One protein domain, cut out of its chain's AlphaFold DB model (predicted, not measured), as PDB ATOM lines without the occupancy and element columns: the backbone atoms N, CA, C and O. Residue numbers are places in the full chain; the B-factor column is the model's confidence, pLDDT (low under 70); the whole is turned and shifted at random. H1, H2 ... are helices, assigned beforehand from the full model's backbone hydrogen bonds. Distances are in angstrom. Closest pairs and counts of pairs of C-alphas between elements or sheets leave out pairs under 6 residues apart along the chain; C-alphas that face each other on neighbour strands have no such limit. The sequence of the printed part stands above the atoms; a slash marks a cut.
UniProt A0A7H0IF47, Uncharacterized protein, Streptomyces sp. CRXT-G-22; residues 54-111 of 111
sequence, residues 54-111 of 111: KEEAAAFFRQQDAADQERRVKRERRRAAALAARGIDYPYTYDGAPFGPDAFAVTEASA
ATOM      1  N   LYS A  54      36.239  23.521 -38.357       92.06
ATOM      2  CA  LYS A  54      35.006  23.953 -37.677       92.06
ATOM      3  C   LYS A  54      34.020  24.609 -38.652       92.06
ATOM      4  O   LYS A  54      32.812  24.426 -38.526       92.06
ATOM      5  N   GLU A  55      34.537  25.374 -39.608       94.38
ATOM      6  CA  GLU A  55      33.746  26.090 -40.608       94.38
ATOM      7  C   GLU A  55      33.104  25.128 -41.609       94.38
ATOM      8  O   GLU A  55      31.912  25.255 -41.893       94.38
ATOM      9  N   GLU A  56      33.858  24.125 -42.067       93.44
ATOM     10  CA  GLU A  56      33.367  23.058 -42.947       93.44
ATOM     11  C   GLU A  56      32.282  22.225 -42.261       93.44
ATOM     12  O   GLU A  56      31.215  21.997 -42.832       93.44
ATOM     13  N   ALA A  57      32.506  21.834 -41.002       92.69
ATOM     14  CA  ALA A  57      31.512  21.112 -40.218       92.69
ATOM     15  C   ALA A  57      30.229  21.943 -40.040       92.69
ATOM     16  O   ALA A  57      29.126  21.450 -40.265       92.69
ATOM     17  N   ALA A  58      30.357  23.228 -39.696       92.81
ATOM     18  CA  ALA A  58      29.207  24.114 -39.540       92.81
ATOM     19  C   ALA A  58      28.440  24.326 -40.858       92.81
ATOM     20  O   ALA A  58      27.214  24.424 -40.845       92.81
ATOM     21  N   ALA A  59      29.136  24.392 -41.996       94.00
ATOM     22  CA  ALA A  59      28.502  24.480 -43.309       94.00
ATOM     23  C   ALA A  59      27.686  23.222 -43.633       94.00
ATOM     24  O   ALA A  59      26.554  23.339 -44.102       94.00
ATOM     25  N   PHE A  60      28.220  22.042 -43.311       92.56
ATOM     26  CA  PHE A  60      27.519  20.776 -43.494       92.56
ATOM     27  C   PHE A  60      26.215  20.719 -42.688       92.56
ATOM     28  O   PHE A  60      25.168  20.398 -43.245       92.56
ATOM     29  N   PHE A  61      26.243  21.112 -41.409       91.56
ATOM     30  CA  PHE A  61      25.033  21.133 -40.579       91.56
ATOM     31  C   PHE A  61      23.978  22.119 -41.096       91.56
ATOM     32  O   PHE A  61      22.813  21.752 -41.211       91.56
ATOM     33  N   ARG A  62      24.373  23.325 -41.527       92.44
ATOM     34  CA  ARG A  62      23.428  24.272 -42.149       92.44
ATOM     35  C   ARG A  62      22.778  23.703 -43.414       92.44
ATOM     36  O   ARG A  62      21.595  23.926 -43.658       92.44
ATOM     37  N   GLN A  63      23.544  22.977 -44.226       90.44
ATOM     38  CA  GLN A  63      23.018  22.332 -45.428       90.44
ATOM     39  C   GLN A  63      22.043  21.198 -45.080       90.44
ATOM     40  O   GLN A  63      21.029  21.035 -45.763       90.44
ATOM     41  N   GLN A  64      22.319  20.440 -44.016       91.31
ATOM     42  CA  GLN A  64      21.400  19.425 -43.505       91.31
ATOM     43  C   GLN A  64      20.086  20.040 -43.019       91.31
ATOM     44  O   GLN A  64      19.028  19.552 -43.414       91.31
ATOM     45  N   ASP A  65      20.137  21.141 -42.265       88.56
ATOM     46  CA  ASP A  65      18.937  21.834 -41.779       88.56
ATOM     47  C   ASP A  65      18.035  22.286 -42.939       88.56
ATOM     48  O   ASP A  65      16.821  22.058 -42.929       88.56
ATOM     49  N   ALA A  66      18.629  22.860 -43.990       87.12
ATOM     50  CA  ALA A  66      17.894  23.267 -45.186       87.12
ATOM     51  C   ALA A  66      17.251  22.068 -45.911       87.12
ATOM     52  O   ALA A  66      16.078  22.121 -46.297       87.12
ATOM     53  N   ALA A  67      17.990  20.965 -46.063       90.44
ATOM     54  CA  ALA A  67      17.482  19.744 -46.689       90.44
ATOM     55  C   ALA A  67      16.364  19.082 -45.866       90.44
ATOM     56  O   ALA A  67      15.422  18.504 -46.421       90.44
ATOM     57  N   ASP A  68      16.439  19.159 -44.540       90.38
ATOM     58  CA  ASP A  68      15.417  18.630 -43.641       90.38
ATOM     59  C   ASP A  68      14.142  19.464 -43.680       90.38
ATOM     60  O   ASP A  68      13.045  18.895 -43.740       90.38
ATOM     61  N   GLN A  69      14.268  20.789 -43.754       87.12
ATOM     62  CA  GLN A  69      13.126  21.672 -43.950       87.12
ATOM     63  C   GLN A  69      12.423  21.387 -45.283       87.12
ATOM     64  O   GLN A  69      11.202  21.214 -45.324       87.12
ATOM     65  N   GLU A  70      13.179  21.227 -46.371       88.88
ATOM     66  CA  GLU A  70      12.605  20.870 -47.671       88.88
ATOM     67  C   GLU A  70      11.912  19.493 -47.629       88.88
ATOM     68  O   GLU A  70      10.817  19.308 -48.177       88.88
ATOM     69  N   ARG A  71      12.507  18.512 -46.934       91.50
ATOM     70  CA  ARG A  71      11.891  17.191 -46.734       91.50
ATOM     71  C   ARG A  71      10.578  17.274 -45.960       91.50
ATOM     72  O   ARG A  71       9.644  16.553 -46.325       91.50
ATOM     73  N   ARG A  72      10.480  18.126 -44.936       88.94
ATOM     74  CA  ARG A  72       9.234  18.354 -44.181       88.94
ATOM     75  C   ARG A  72       8.134  18.893 -45.094       88.94
ATOM     76  O   ARG A  72       7.082  18.263 -45.190       88.94
ATOM     77  N   VAL A  73       8.424  19.944 -45.861       87.12
ATOM     78  CA  VAL A  73       7.469  20.539 -46.815       87.12
ATOM     79  C   VAL A  73       7.003  19.514 -47.856       87.12
ATOM     80  O   VAL A  73       5.809  19.389 -48.130       87.12
ATOM     81  N   LYS A  74       7.918  18.710 -48.416       90.19
ATOM     82  CA  LYS A  74       7.560  17.654 -49.382       90.19
ATOM     83  C   LYS A  74       6.645  16.589 -48.772       90.19
ATOM     84  O   LYS A  74       5.715  16.137 -49.440       90.19
ATOM     85  N   ARG A  75       6.899  16.168 -47.528       91.19
ATOM     86  CA  ARG A  75       6.042  15.198 -46.821       91.19
ATOM     87  C   ARG A  75       4.643  15.757 -46.592       91.19
ATOM     88  O   ARG A  75       3.673  15.050 -46.849       91.19
ATOM     89  N   GLU A  76       4.545  17.012 -46.174       88.31
ATOM     90  CA  GLU A  76       3.264  17.679 -45.947       88.31
ATOM     91  C   GLU A  76       2.451  17.793 -47.241       88.31
ATOM     92  O   GLU A  76       1.299  17.372 -47.275       88.31
ATOM     93  N   ARG A  77       3.073  18.219 -48.348       88.25
ATOM     94  CA  ARG A  77       2.410  18.273 -49.664       88.25
ATOM     95  C   ARG A  77       1.889  16.912 -50.123       88.25
ATOM     96  O   ARG A  77       0.784  16.821 -50.646       88.25
ATOM     97  N   ARG A  78       2.657  15.839 -49.906       91.94
ATOM     98  CA  ARG A  78       2.202  14.471 -50.217       91.94
ATOM     99  C   ARG A  78       1.009  14.061 -49.360       91.94
ATOM    100  O   ARG A  78       0.089  13.436 -49.875       91.94
ATOM    101  N   ARG A  79       1.013  14.420 -48.073       89.88
ATOM    102  CA  ARG A  79      -0.112  14.166 -47.167       89.88
ATOM    103  C   ARG A  79      -1.363  14.923 -47.612       89.88
ATOM    104  O   ARG A  79      -2.422  14.310 -47.693       89.88
ATOM    105  N   ALA A  80      -1.223  16.202 -47.954       88.75
ATOM    106  CA  ALA A  80      -2.314  17.026 -48.462       88.75
ATOM    107  C   ALA A  80      -2.906  16.444 -49.752       88.75
ATOM    108  O   ALA A  80      -4.111  16.242 -49.834       88.75
ATOM    109  N   ALA A  81      -2.061  16.066 -50.718       91.06
ATOM    110  CA  ALA A  81      -2.510  15.436 -51.959       91.06
ATOM    111  C   ALA A  81      -3.265  14.117 -51.712       91.06
ATOM    112  O   ALA A  81      -4.287  13.857 -52.345       91.06
ATOM    113  N   ALA A  82      -2.797  13.293 -50.768       94.56
ATOM    114  CA  ALA A  82      -3.460  12.040 -50.412       94.56
ATOM    115  C   ALA A  82      -4.832  12.250 -49.745       94.56
ATOM    116  O   ALA A  82      -5.727  11.427 -49.931       94.56
ATOM    117  N   LEU A  83      -5.001  13.327 -48.974       90.88
ATOM    118  CA  LEU A  83      -6.277  13.685 -48.348       90.88
ATOM    119  C   LEU A  83      -7.240  14.329 -49.346       90.88
ATOM    120  O   LEU A  83      -8.396  13.917 -49.406       90.88
ATOM    121  N   ALA A  84      -6.749  15.213 -50.215       88.62
ATOM    122  CA  ALA A  84      -7.536  15.804 -51.294       88.62
ATOM    123  C   ALA A  84      -8.082  14.733 -52.254       88.62
ATOM    124  O   ALA A  84      -9.239  14.791 -52.657       88.62
ATOM    125  N   ALA A  85      -7.299  13.685 -52.544       93.25
ATOM    126  CA  ALA A  85      -7.765  12.531 -53.320       93.25
ATOM    127  C   ALA A  85      -8.933  11.770 -52.657       93.25
ATOM    128  O   ALA A  85      -9.633  11.013 -53.326       93.25
ATOM    129  N   ARG A  86      -9.149  11.959 -51.349       95.00
ATOM    130  CA  ARG A  86     -10.281  11.421 -50.578       95.00
ATOM    131  C   ARG A  86     -11.385  12.459 -50.343       95.00
ATOM    132  O   ARG A  86     -12.318  12.165 -49.604       95.00
ATOM    133  N   GLY A  87     -11.273  13.653 -50.931       91.88
ATOM    134  CA  GLY A  87     -12.195  14.771 -50.714       91.88
ATOM    135  C   GLY A  87     -12.052  15.448 -49.349       91.88
ATOM    136  O   GLY A  87     -12.971  16.137 -48.923       91.88
ATOM    137  N   ILE A  88     -10.938  15.227 -48.645       88.00
ATOM    138  CA  ILE A  88     -10.664  15.844 -47.344       88.00
ATOM    139  C   ILE A  88      -9.711  17.016 -47.559       88.00
ATOM    140  O   ILE A  88      -8.573  16.820 -47.997       88.00
ATOM    141  N   ASP A  89     -10.154  18.216 -47.198       84.75
ATOM    142  CA  ASP A  89      -9.301  19.398 -47.221       84.75
ATOM    143  C   ASP A  89      -8.273  19.348 -46.085       84.75
ATOM    144  O   ASP A  89      -8.595  19.107 -44.921       84.75
ATOM    145  N   TYR A  90      -7.001  19.538 -46.439       82.88
ATOM    146  CA  TYR A  90      -5.893  19.486 -45.490       82.88
ATOM    147  C   TYR A  90      -5.443  20.900 -45.101       82.88
ATOM    148  O   TYR A  90      -4.994  21.641 -45.981       82.88
ATOM    149  N   PRO A  91      -5.477  21.260 -43.805       81.31
ATOM    150  CA  PRO A  91      -4.992  22.551 -43.351       81.31
ATOM    151  C   PRO A  91      -3.464  22.568 -43.387       81.31
ATOM    152  O   PRO A  91      -2.794  21.858 -42.632       81.31
ATOM    153  N   TYR A  92      -2.900  23.374 -44.282       75.81
ATOM    154  CA  TYR A  92      -1.462  23.612 -44.314       75.81
ATOM    155  C   TYR A  92      -1.034  24.384 -43.066       75.81
ATOM    156  O   TYR A  92      -1.655  25.378 -42.696       75.81
ATOM    157  N   THR A  93       0.040  23.931 -42.422       76.38
ATOM    158  CA  THR A  93       0.531  24.526 -41.161       76.38
ATOM    159  C   THR A  93       1.936  25.114 -41.273       76.38
ATOM    160  O   THR A  93       2.499  25.577 -40.285       76.38
ATOM    161  N   TYR A  94       2.516  25.094 -42.474       73.19
ATOM    162  CA  TYR A  94       3.846  25.635 -42.725       73.19
ATOM    163  C   TYR A  94       3.811  27.146 -42.994       73.19
ATOM    164  O   TYR A  94       2.836  27.688 -43.514       73.19
ATOM    165  N   ASP A  95       4.912  27.821 -42.667       73.94
ATOM    166  CA  ASP A  95       5.065  29.262 -42.871       73.94
ATOM    167  C   ASP A  95       5.091  29.625 -44.369       73.94
ATOM    168  O   ASP A  95       5.823  29.018 -45.155       73.94
ATOM    169  N   GLY A  96       4.263  30.592 -44.780       77.25
ATOM    170  CA  GLY A  96       4.044  30.941 -46.190       77.25
ATOM    171  C   GLY A  96       3.080  30.017 -46.954       77.25
ATOM    172  O   GLY A  96       3.133  29.950 -48.186       77.25
ATOM    173  N   ALA A  97       2.216  29.270 -46.259       76.81
ATOM    174  CA  ALA A  97       1.135  28.523 -46.901       76.81
ATOM    175  C   ALA A  97       0.165  29.455 -47.663       76.81
ATOM    176  O   ALA A  97      -0.099  30.568 -47.212       76.81
ATOM    177  N   PRO A  98      -0.401  29.011 -48.807       76.38
ATOM    178  CA  PRO A  98      -1.324  29.832 -49.596       76.38
ATOM    179  C   PRO A  98      -2.638  30.132 -48.862       76.38
ATOM    180  O   PRO A  98      -3.297  31.122 -49.171       76.38
ATOM    181  N   PHE A  99      -3.008  29.294 -47.891       76.81
ATOM    182  CA  PHE A  99      -4.204  29.441 -47.070       76.81
ATOM    183  C   PHE A  99      -3.836  29.164 -45.611       76.81
ATOM    184  O   PHE A  99      -3.145  28.184 -45.330       76.81
ATOM    185  N   GLY A 100      -4.274  30.038 -44.703       74.25
ATOM    186  CA  GLY A 100      -4.073  29.878 -43.263       74.25
ATOM    187  C   GLY A 100      -5.050  28.873 -42.634       74.25
ATOM    188  O   GLY A 100      -6.025  28.485 -43.281       74.25
ATOM    189  N   PRO A 101      -4.830  28.471 -41.368       71.12
ATOM    190  CA  PRO A 101      -5.690  27.516 -40.660       71.12
ATOM    191  C   PRO A 101      -7.160  27.965 -40.593       71.12
ATOM    192  O   PRO A 101      -8.058  27.129 -40.662       71.12
ATOM    193  N   ASP A 102      -7.410  29.276 -40.560       76.94
ATOM    194  CA  ASP A 102      -8.754  29.864 -40.503       76.94
ATOM    195  C   ASP A 102      -9.610  29.539 -41.739       76.94
ATOM    196  O   ASP A 102     -10.831  29.430 -41.638       76.94
ATOM    197  N   ALA A 103      -8.982  29.320 -42.901       73.56
ATOM    198  CA  ALA A 103      -9.682  28.963 -44.135       73.56
ATOM    199  C   ALA A 103     -10.334  27.569 -44.076       73.56
ATOM    200  O   ALA A 103     -11.208  27.263 -44.882       73.56
ATOM    201  N   PHE A 104      -9.924  26.735 -43.115       68.94
ATOM    202  CA  PHE A 104     -10.390  25.359 -42.948       68.94
ATOM    203  C   PHE A 104     -11.270  25.174 -41.699       68.94
ATOM    204  O   PHE A 104     -11.742  24.070 -41.440       68.94
ATOM    205  N   ALA A 105     -11.534  26.243 -40.939       67.44
ATOM    206  CA  ALA A 105     -12.240  26.202 -39.654       67.44
ATOM    207  C   ALA A 105     -13.766  25.953 -39.744       67.44
ATOM    208  O   ALA A 105     -14.464  26.057 -38.739       67.44
ATOM    209  N   VAL A 106     -14.319  25.628 -40.920       58.84
ATOM    210  CA  VAL A 106     -15.781  25.630 -41.155       58.84
ATOM    211  C   VAL A 106     -16.444  24.241 -41.067       58.84
ATOM    212  O   VAL A 106     -17.666  24.147 -41.130       58.84
ATOM    213  N   THR A 107     -15.715  23.149 -40.821       55.03
ATOM    214  CA  THR A 107     -16.281  21.793 -41.030       55.03
ATOM    215  C   THR A 107     -16.429  20.926 -39.772       55.03
ATOM    216  O   THR A 107     -16.260  19.715 -39.849       55.03
ATOM    217  N   GLU A 108     -16.770  21.500 -38.613       49.06
ATOM    218  CA  GLU A 108     -17.112  20.706 -37.408       49.06
ATOM    219  C   GLU A 108     -18.452  21.087 -36.742       49.06
ATOM    220  O   GLU A 108     -18.743  20.652 -35.632       49.06
ATOM    221  N   ALA A 109     -19.321  21.853 -37.415       49.19
ATOM    222  CA  ALA A 109     -20.624  22.255 -36.873       49.19
ATOM    223  C   ALA A 109     -21.807  21.742 -37.713       49.19
ATOM    224  O   ALA A 109     -22.601  22.533 -38.212       49.19
ATOM    225  N   SER A 110     -21.923  20.425 -37.902       45.78
ATOM    226  CA  SER A 110     -23.196  19.740 -38.207       45.78
ATOM    227  C   SER A 110     -23.011  18.225 -38.103       45.78
ATOM    228  O   SER A 110     -22.581  17.578 -39.057       45.78
ATOM    229  N   ALA A 111     -23.340  17.682 -36.933       41.38
ATOM    230  CA  ALA A 111     -23.686  16.282 -36.711       41.38
ATOM    231  C   ALA A 111     -25.003  16.247 -35.929       41.38
ATOM    232  O   ALA A 111     -25.157  17.113 -35.034       41.38
TER     233      ALA A 111
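This is residues 54 to 111 of the 111 residues of an uncharacterized protein of Streptomyces sp. CRXT-G-22 (UniProt A0A7H0IF47). One long, straight helix, H1, makes most of the length, and its first part, residues 54 to 71, sticks out alone. After H1 the printed part turns and folds back in a long loop beside the last part of H1, turns again near Gly 96, passes through one short turn of helix, H2, and ends in a tail. The printed part has 58 residues with two named helices, H1 then H2, and no named strand, and its class is all helix. The whole is extended, with a radius of gyration of the C-alphas of 16.7 A and spans of 59 by 22 by 18 A.

H1, residues 54 to 84, begins at C-alpha 54 at (35.006, 23.953, -37.677) and ends at C-alpha 84 at (-7.536, 15.804, -51.294), 45.4 A from first to last C-alpha. Residues 85 to 100 have no named element. H2 follows, residues 101 to 104, with C-alpha 101 at (-5.690, 27.516, -40.660).

Residues 54 to 71 of H1 stand free. A long link of 16 residues joins H1 to H2, and the two helices are apart. In H1 every O i to N i+4 pair is within hydrogen-bond range; H2 is too short for such a pair, and its one O i to N i+3 pair is within range.

The C-alphas of Lys 54 and Ala 111, the two farthest apart, are 59.2 A apart. Without residues 54 to 71, the body of 40 residues spans 34 by 22 by 12 A. The printed part has no cut and ends at the chain's last residue, Ala 111. Its mean pLDDT is 82.2, and residues 104 to 111 are under 70.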